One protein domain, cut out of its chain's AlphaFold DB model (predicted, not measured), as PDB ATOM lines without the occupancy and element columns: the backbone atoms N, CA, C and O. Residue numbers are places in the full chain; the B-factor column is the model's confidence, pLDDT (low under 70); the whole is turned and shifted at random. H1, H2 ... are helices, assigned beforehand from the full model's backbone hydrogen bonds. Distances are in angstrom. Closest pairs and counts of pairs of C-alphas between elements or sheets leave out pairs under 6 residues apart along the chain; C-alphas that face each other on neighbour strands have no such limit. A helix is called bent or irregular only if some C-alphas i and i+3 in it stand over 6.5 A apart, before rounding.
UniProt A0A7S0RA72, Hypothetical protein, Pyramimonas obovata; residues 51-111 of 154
ATOM      1  N   GLN A  51     163.675 147.607 101.576       89.62
ATOM      2  CA  GLN A  51     163.192 146.247 101.336       89.62
ATOM      3  C   GLN A  51     164.192 145.487 100.461       89.62
ATOM      4  O   GLN A  51     164.718 146.036  99.493       89.62
ATOM      5  N   ARG A  52     164.381 144.187 100.721       87.00
ATOM      6  CA  ARG A  52     165.310 143.329  99.959       87.00
ATOM      7  C   ARG A  52     165.098 143.409  98.441       87.00
ATOM      8  O   ARG A  52     166.063 143.453  97.688       87.00
ATOM      9  N   LYS A  53     163.840 143.488  97.995       86.69
ATOM     10  CA  LYS A  53     163.476 143.607  96.572       86.69
ATOM     11  C   LYS A  53     163.917 144.928  95.919       86.69
ATOM     12  O   LYS A  53     164.029 144.993  94.704       86.69
ATOM     13  N   GLN A  54     164.150 145.974  96.713       89.38
ATOM     14  CA  GLN A  54     164.530 147.305  96.232       89.38
ATOM     15  C   GLN A  54     166.049 147.468  96.104       89.38
ATOM     16  O   GLN A  54     166.488 148.387  95.421       89.38
ATOM     17  N   VAL A  55     166.849 146.585  96.717       89.38
ATOM     18  CA  VAL A  55     168.318 146.708  96.775       89.38
ATOM     19  C   VAL A  55     168.933 146.768  95.377       89.38
ATOM     20  O   VAL A  55     169.648 147.716  95.076       89.38
ATOM     21  N   ALA A  56     168.587 145.829  94.490       91.00
ATOM     22  CA  ALA A  56     169.139 145.790  93.133       91.00
ATOM     23  C   ALA A  56     168.796 147.049  92.312       91.00
ATOM     24  O   ALA A  56     169.630 147.565  91.569       91.00
ATOM     25  N   LEU A  57     167.574 147.570  92.468       91.88
ATOM     26  CA  LEU A  57     167.154 148.796  91.792       91.88
ATOM     27  C   LEU A  57     167.886 150.020  92.351       91.88
ATOM     28  O   LEU A  57     168.367 150.849  91.583       91.88
ATOM     29  N   LEU A  58     168.011 150.123  93.674       92.00
ATOM     30  CA  LEU A  58     168.743 151.211  94.316       92.00
ATOM     31  C   LEU A  58     170.221 151.199  93.910       92.00
ATOM     32  O   LEU A  58     170.745 152.241  93.540       92.00
ATOM     33  N   GLU A  59     170.878 150.038  93.880       90.50
ATOM     34  CA  GLU A  59     172.264 149.910  93.408       90.50
ATOM     35  C   GLU A  59     172.441 150.360  91.953       90.50
ATOM     36  O   GLU A  59     173.460 150.963  91.609       90.50
ATOM     37  N   TYR A  60     171.458 150.083  91.093       91.69
ATOM     38  CA  TYR A  60     171.458 150.542  89.708       91.69
ATOM     39  C   TYR A  60     171.305 152.065  89.619       91.69
ATOM     40  O   TYR A  60     172.137 152.737  89.011       91.69
ATOM     41  N   VAL A  61     170.284 152.614  90.276       92.38
ATOM     42  CA  VAL A  61     169.962 154.047  90.269       92.38
ATOM     43  C   VAL A  61     171.086 154.882  90.892       92.38
ATOM     44  O   VAL A  61     171.487 155.907  90.342       92.38
ATOM     45  N   MET A  62     171.686 154.407  91.986       89.19
ATOM     46  CA  MET A  62     172.788 155.087  92.676       89.19
ATOM     47  C   MET A  62     174.026 155.310  91.800       89.19
ATOM     48  O   MET A  62     174.830 156.185  92.120       89.19
ATOM     49  N   LYS A  63     174.206 154.555  90.705       88.50
ATOM     50  CA  LYS A  63     175.297 154.794  89.744       88.50
ATOM     51  C   LYS A  63     175.099 156.090  88.949       88.50
ATOM     52  O   LYS A  63     176.090 156.671  88.519       88.50
ATOM     53  N   GLY A  64     173.851 156.521  88.753       86.31
ATOM     54  CA  GLY A  64     173.489 157.735  88.015       86.31
ATOM     55  C   GLY A  64     173.222 158.960  88.894       86.31
ATOM     56  O   GLY A  64     173.298 160.085  88.406       86.31
ATOM     57  N   CYS A  65     172.939 158.774  90.185       86.50
ATOM     58  CA  CYS A  65     172.666 159.876  91.107       86.50
ATOM     59  C   CYS A  65     173.938 160.649  91.484       86.50
ATOM     60  O   CYS A  65     174.939 160.077  91.931       86.50
ATOM     61  N   LYS A  66     173.880 161.982  91.397       87.38
ATOM     62  CA  LYS A  66     174.947 162.847  91.909       87.38
ATOM     63  C   LYS A  66     174.962 162.789  93.437       87.38
ATOM     64  O   LYS A  66     173.952 163.028  94.090       87.38
ATOM     65  N   ARG A  67     176.133 162.532  94.025       85.50
ATOM     66  CA  ARG A  67     176.302 162.613  95.483       85.50
ATOM     67  C   ARG A  67     176.238 164.069  95.938       85.50
ATOM     68  O   ARG A  67     176.973 164.907  95.420       85.50
ATOM     69  N   GLU A  68     175.393 164.365  96.921       84.44
ATOM     70  CA  GLU A  68     175.382 165.695  97.532       84.44
ATOM     71  C   GLU A  68     176.549 165.893  98.507       84.44
ATOM     72  O   GLU A  68     177.151 164.943  99.025       84.44
ATOM     73  N   ASP A  69     176.811 167.158  98.819       85.88
ATOM     74  CA  ASP A  69     177.779 167.561  99.828       85.88
ATOM     75  C   ASP A  69     177.313 167.167 101.246       85.88
ATOM     76  O   ASP A  69     176.168 167.393 101.648       85.88
ATOM     77  N   ILE A  70     178.230 166.596 102.028       85.25
ATOM     78  CA  ILE A  70     178.022 166.186 103.422       85.25
ATOM     79  C   ILE A  70     177.584 167.381 104.282       85.25
ATOM     80  O   ILE A  70     176.713 167.238 105.133       85.25
ATOM     81  N   ALA A  71     178.143 168.573 104.058       85.25
ATOM     82  CA  ALA A  71     177.801 169.784 104.797       85.25
ATOM     83  C   ALA A  71     176.376 170.272 104.498       85.25
ATOM     84  O   ALA A  71     175.744 170.889 105.357       85.25
ATOM     85  N   ILE A  72     175.842 170.004 103.301       85.06
ATOM     86  CA  ILE A  72     174.427 170.265 102.994       85.06
ATOM     87  C   ILE A  72     173.555 169.267 103.761       85.06
ATOM     88  O   ILE A  72     172.643 169.685 104.471       85.06
ATOM     89  N   MET A  73     173.876 167.972 103.698       85.62
ATOM     90  CA  MET A  73     173.120 166.933 104.411       85.62
ATOM     91  C   MET A  73     173.127 167.124 105.938       85.62
ATOM     92  O   MET A  73     172.080 167.041 106.573       85.62
ATOM     93  N   ALA A  74     174.278 167.459 106.528       85.50
ATOM     94  CA  ALA A  74     174.403 167.737 107.959       85.50
ATOM     95  C   ALA A  74     173.538 168.929 108.394       85.50
ATOM     96  O   ALA A  74     172.870 168.877 109.423       85.50
ATOM     97  N   ARG A  75     173.515 170.006 107.593       84.25
ATOM     98  CA  ARG A  75     172.669 171.177 107.867       84.25
ATOM     99  C   ARG A  75     171.182 170.828 107.835       84.25
ATOM    100  O   ARG A  75     170.452 171.318 108.695       84.25
ATOM    101  N   ARG A  76     170.756 169.966 106.901       84.81
ATOM    102  CA  ARG A  76     169.371 169.475 106.828       84.81
ATOM    103  C   ARG A  76     168.987 168.705 108.093       84.81
ATOM    104  O   ARG A  76     167.964 169.019 108.694       84.81
ATOM    105  N   ARG A  77     169.837 167.781 108.557       83.56
ATOM    106  CA  ARG A  77     169.581 167.010 109.786       83.56
ATOM    107  C   ARG A  77     169.497 167.885 111.039       83.56
ATOM    108  O   ARG A  77     168.670 167.634 111.905       83.56
ATOM    109  N   SER A  78     170.303 168.942 111.115       84.00
ATOM    110  CA  SER A  78     170.280 169.903 112.230       84.00
ATOM    111  C   SER A  78     169.091 170.882 112.203       84.00
ATOM    112  O   SER A  78     169.079 171.835 112.978       84.00
ATOM    113  N   GLY A  79     168.107 170.693 111.316       78.94
ATOM    114  CA  GLY A  79     166.889 171.508 111.247       78.94
ATOM    115  C   GLY A  79     167.002 172.778 110.395       78.94
ATOM    116  O   GLY A  79     166.034 173.528 110.282       78.94
ATOM    117  N   ASN A  80     168.146 173.024 109.747       75.00
ATOM    118  CA  ASN A  80     168.307 174.157 108.838       75.00
ATOM    119  C   ASN A  80     167.876 173.765 107.414       75.00
ATOM    120  O   ASN A  80     168.700 173.419 106.567       75.00
ATOM    121  N   MET A  81     166.567 173.830 107.156       67.06
ATOM    122  CA  MET A  81     165.897 173.391 105.916       67.06
ATOM    123  C   MET A  81     166.067 174.341 104.713       67.06
ATOM    124  O   MET A  81     165.362 174.211 103.716       67.06
ATOM    125  N   GLY A  82     167.000 175.296 104.765       66.94
ATOM    126  CA  GLY A  82     167.215 176.287 103.697       66.94
ATOM    127  C   GLY A  82     167.709 175.717 102.358       66.94
ATOM    128  O   GLY A  82     167.923 176.469 101.413       66.94
ATOM    129  N   SER A  83     167.923 174.404 102.254       66.81
ATOM    130  CA  SER A  83     168.262 173.714 101.007       66.81
ATOM    131  C   SER A  83     167.386 172.473 100.879       66.81
ATOM    132  O   SER A  83     167.425 171.601 101.747       66.81
ATOM    133  N   ALA A  84     166.586 172.406  99.812       69.62
ATOM    134  CA  ALA A  84     165.809 171.214  99.494       69.62
ATOM    135  C   ALA A  84     166.752 170.025  99.207       69.62
ATOM    136  O   ALA A  84     167.871 170.253  98.732       69.62
ATOM    137  N   PRO A  85     166.333 168.776  99.485       69.00
ATOM    138  CA  PRO A  85     167.035 167.601  98.980       69.00
ATOM    139  C   PRO A  85     167.184 167.684  97.456       69.00
ATOM    140  O   PRO A  85     166.318 168.236  96.773       69.00
ATOM    141  N   SER A  86     168.267 167.137  96.918       73.94
ATOM    142  CA  SER A  86     168.469 167.009  95.481       73.94
ATOM    143  C   SER A  86     167.287 166.273  94.873       73.94
ATOM    144  O   SER A  86     166.966 165.173  95.315       73.94
ATOM    145  N   ALA A  87     166.699 166.832  93.815       71.94
ATOM    146  CA  ALA A  87     165.686 166.132  93.025       71.94
ATOM    147  C   ALA A  87     166.209 164.798  92.445       71.94
ATOM    148  O   ALA A  87     165.427 163.903  92.144       71.94
ATOM    149  N   ASP A  88     167.535 164.660  92.342       80.31
ATOM    150  CA  ASP A  88     168.239 163.474  91.856       80.31
ATOM    151  C   ASP A  88     168.643 162.486  92.968       80.31
ATOM    152  O   ASP A  88     169.654 161.788  92.838       80.31
ATOM    153  N   ASP A  89     167.904 162.414  94.081       87.12
ATOM    154  CA  ASP A  89     168.211 161.428  95.117       87.12
ATOM    155  C   ASP A  89     167.839 159.989  94.681       87.12
ATOM    156  O   ASP A  89     166.898 159.784  93.900       87.12
ATOM    157  N   PRO A  90     168.556 158.962  95.182       89.94
ATOM    158  CA  PRO A  90     168.328 157.581  94.768       89.94
ATOM    159  C   PRO A  90     166.927 157.042  95.063       89.94
ATOM    160  O   PRO A  90     166.454 156.173  94.333       89.94
ATOM    161  N   PHE A  91     166.256 157.526  96.112       90.06
ATOM    162  CA  PHE A  91     164.927 157.051  96.486       90.06
ATOM    163  C   PHE A  91     163.850 157.646  95.586       90.06
ATOM    164  O   PHE A  91     162.978 156.905  95.135       90.06
ATOM    165  N   THR A  92     163.938 158.935  95.252       89.50
ATOM    166  CA  THR A  92     163.031 159.577  94.286       89.50
ATOM    167  C   THR A  92     163.172 158.956  92.899       89.50
ATOM    168  O   THR A  92     162.172 158.608  92.259       89.50
ATOM    169  N   GLN A  93     164.406 158.728  92.443       89.38
ATOM    170  CA  GLN A  93     164.631 158.032  91.179       89.38
ATOM    171  C   GLN A  93     164.118 156.585  91.230       89.38
ATOM    172  O   GLN A  93     163.376 156.173  90.338       89.38
ATOM    173  N   ALA A  94     164.418 155.815  92.281       90.81
ATOM    174  CA  ALA A  94     163.921 154.443  92.409       90.81
ATOM    175  C   ALA A  94     162.385 154.369  92.468       90.81
ATOM    176  O   ALA A  94     161.798 153.489  91.842       90.81
ATOM    177  N   ALA A  95     161.722 155.304  93.153       88.94
ATOM    178  CA  ALA A  95     160.263 155.398  93.183       88.94
ATOM    179  C   ALA A  95     159.679 155.643  91.785       88.94
ATOM    180  O   ALA A  95     158.680 155.028  91.410       88.94
ATOM    181  N   THR A  96     160.344 156.481  90.990       88.62
ATOM    182  CA  THR A  96     159.968 156.755  89.600       88.62
ATOM    183  C   THR A  96     160.073 155.486  88.745       88.62
ATOM    184  O   THR A  96     159.125 155.135  88.048       88.62
ATOM    185  N   TYR A  97     161.170 154.729  88.869       87.69
ATOM    186  CA  TYR A  97     161.329 153.428  88.202       87.69
ATOM    187  C   TYR A  97     160.274 152.403  88.631       87.69
ATOM    188  O   TYR A  97     159.725 151.703  87.783       87.69
ATOM    189  N   MET A  98     159.966 152.311  89.927       86.94
ATOM    190  CA  MET A  98     158.935 151.393  90.426       86.94
ATOM    191  C   MET A  98     157.546 151.756  89.902       86.94
ATOM    192  O   MET A  98     156.763 150.855  89.615       86.94
ATOM    193  N   LYS A  99     157.245 153.052  89.747       86.62
ATOM    194  CA  LYS A  99     155.986 153.510  89.154       86.62
ATOM    195  C   LYS A  99     155.877 153.073  87.694       86.62
ATOM    196  O   LYS A  99     154.886 152.447  87.347       86.62
ATOM    197  N   TYR A 100     156.916 153.301  86.888       80.25
ATOM    198  CA  TYR A 100     156.947 152.833  85.498       80.25
ATOM    199  C   TYR A 100     156.862 151.307  85.388       80.25
ATOM    200  O   TYR A 100     156.168 150.793  84.522       80.25
ATOM    201  N   GLN A 101     157.527 150.558  86.272       76.62
ATOM    202  CA  GLN A 101     157.380 149.101  86.316       76.62
ATOM    203  C   GLN A 101     155.964 148.671  86.704       76.62
ATOM    204  O   GLN A 101     155.478 147.674  86.183       76.62
ATOM    205  N   GLY A 102     155.316 149.391  87.621       74.62
ATOM    206  CA  GLY A 102     153.911 149.192  87.967       74.62
ATOM    207  C   GLY A 102     153.008 149.413  86.760       74.62
ATOM    208  O   GLY A 102     152.256 148.514  86.419       74.62
ATOM    209  N   GLU A 103     153.172 150.538  86.061       72.25
ATOM    210  CA  GLU A 103     152.441 150.868  84.831       72.25
ATOM    211  C   GLU A 103     152.653 149.799  83.748       72.25
ATOM    212  O   GLU A 103     151.678 149.271  83.236       72.25
ATOM    213  N   ILE A 104     153.894 149.375  83.481       66.56
ATOM    214  CA  ILE A 104     154.191 148.294  82.521       66.56
ATOM    215  C   ILE A 104     153.570 146.965  82.958       66.56
ATOM    216  O   ILE A 104     153.055 146.224  82.128       66.56
ATOM    217  N   ASN A 105     153.635 146.621  84.245       66.19
ATOM    218  CA  ASN A 105     153.054 145.379  84.751       66.19
ATOM    219  C   ASN A 105     151.524 145.416  84.732       66.19
ATOM    220  O   ASN A 105     150.915 144.370  84.543       66.19
ATOM    221  N   ASP A 106     150.912 146.579  84.935       61.59
ATOM    222  CA  ASP A 106     149.467 146.783  84.856       61.59
ATOM    223  C   ASP A 106     148.994 146.798  83.391       61.59
ATOM    224  O   ASP A 106     147.987 146.172  83.070       61.59
ATOM    225  N   GLU A 107     149.769 147.396  82.480       57.75
ATOM    226  CA  GLU A 107     149.595 147.295  81.023       57.75
ATOM    227  C   GLU A 107     149.781 145.851  80.527       57.75
ATOM    228  O   GLU A 107     149.021 145.378  79.691       57.75
ATOM    229  N   ALA A 108     150.745 145.106  81.068       57.25
ATOM    230  CA  ALA A 108     150.946 143.690  80.755       57.25
ATOM    231  C   ALA A 108     149.905 142.778  81.430       57.25
ATOM    232  O   ALA A 108     149.664 141.666  80.963       57.25
ATOM    233  N   LYS A 109     149.284 143.238  82.525       55.12
ATOM    234  CA  LYS A 109     148.115 142.620  83.169       55.12
ATOM    235  C   LYS A 109     146.802 142.992  82.495       55.12
ATOM    236  O   LYS A 109     145.768 142.517  82.970       55.12
ATOM    237  N   VAL A 110     146.814 143.792  81.421       55.25
ATOM    238  CA  VAL A 110     145.670 143.854  80.510       55.25
ATOM    239  C   VAL A 110     145.350 142.413  80.149       55.25
ATOM    240  O   VAL A 110     146.133 141.705  79.516       55.25
ATOM    241  N   GLU A 111     144.231 141.964  80.699       54.31
ATOM    242  CA  GLU A 111     143.742 140.606  80.612       54.31
ATOM    243  C   GLU A 111     143.738 140.229  79.129       54.31
ATOM    244  O   GLU A 111     143.245 141.001  78.298       54.31
TER     245      GLU A 111
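Overview. This is residues 51 to 111 of the 154 residues of the protein "Hypothetical protein" of Pyramimonas obovata (UniProt A0A7S0RA72). Three helices are strung out along a drawn-out, open shape: the short helix H1 meets the first turns of the long helix H3 at a steep angle, and the small helix H2 is held away from both at one end of the long axis by the stretches that lead to and from it. At the other end, residues 99 to 111, of which 99 to 108 belong to H3, stick out as a free arm and add much of the length. The printed part has 61 residues with three named helices in the order H1, H2, H3 and no named strand; its class is all helix. The whole is only just loose, close to extended, with a radius of gyration of the C-alphas of 15.4 A, and spans 50 by 20 by 19 A.

Arrangement. H1, residues 52 to 61, touches H3, residues 90 to 108, with 7 pairs of C-alphas within 8 A. The closest are the C-alphas of Val 61 and Pro 90, 5.9 A apart, and H3 touches H1 with residues 90 to 94 alone. Their lines stand at a steep tilt of 69.7 degrees, only just short of about perpendicular, and they run opposite ways; their centres are 12.4 A apart. H2, residues 70 to 77, touches no helix: it is apart from H1 and from H3. In H2 and H3 every O i to N i+4 pair is within hydrogen-bond range; in H1 it is 4 of 6.

Along the chain. H1 begins at C-alpha 52, at (165.310, 143.329, 99.959), and measures 15.2 A from first to last C-alpha. It is irregular, but only just: C-alphas 53 and 56 are 7.0 A apart, and its line is a rough one. H2 measures 10.6 A, and its C-alpha 70 is at (178.022, 166.186, 103.422). H3, the longest helix with 19 residues, measures 26.3 A and ends at C-alpha 108, at (150.946, 143.690, 80.755).

Size, cuts and confidence. The two C-alphas farthest apart are those of Ala 71 and Glu 111, 51.0 A. Without residues 99 to 111, which stand free, the body has 48 residues and spans 33 by 19 by 16 A. The link from H1 to H2 is short, with 8 residues, and the link from H2 to H3 is long, with 12, residues 78 to 89. The printed part has no cut. Its mean pLDDT is 80.7, and the model's confidence is low, under 70, at residues 81 to 85 and 104 to 111.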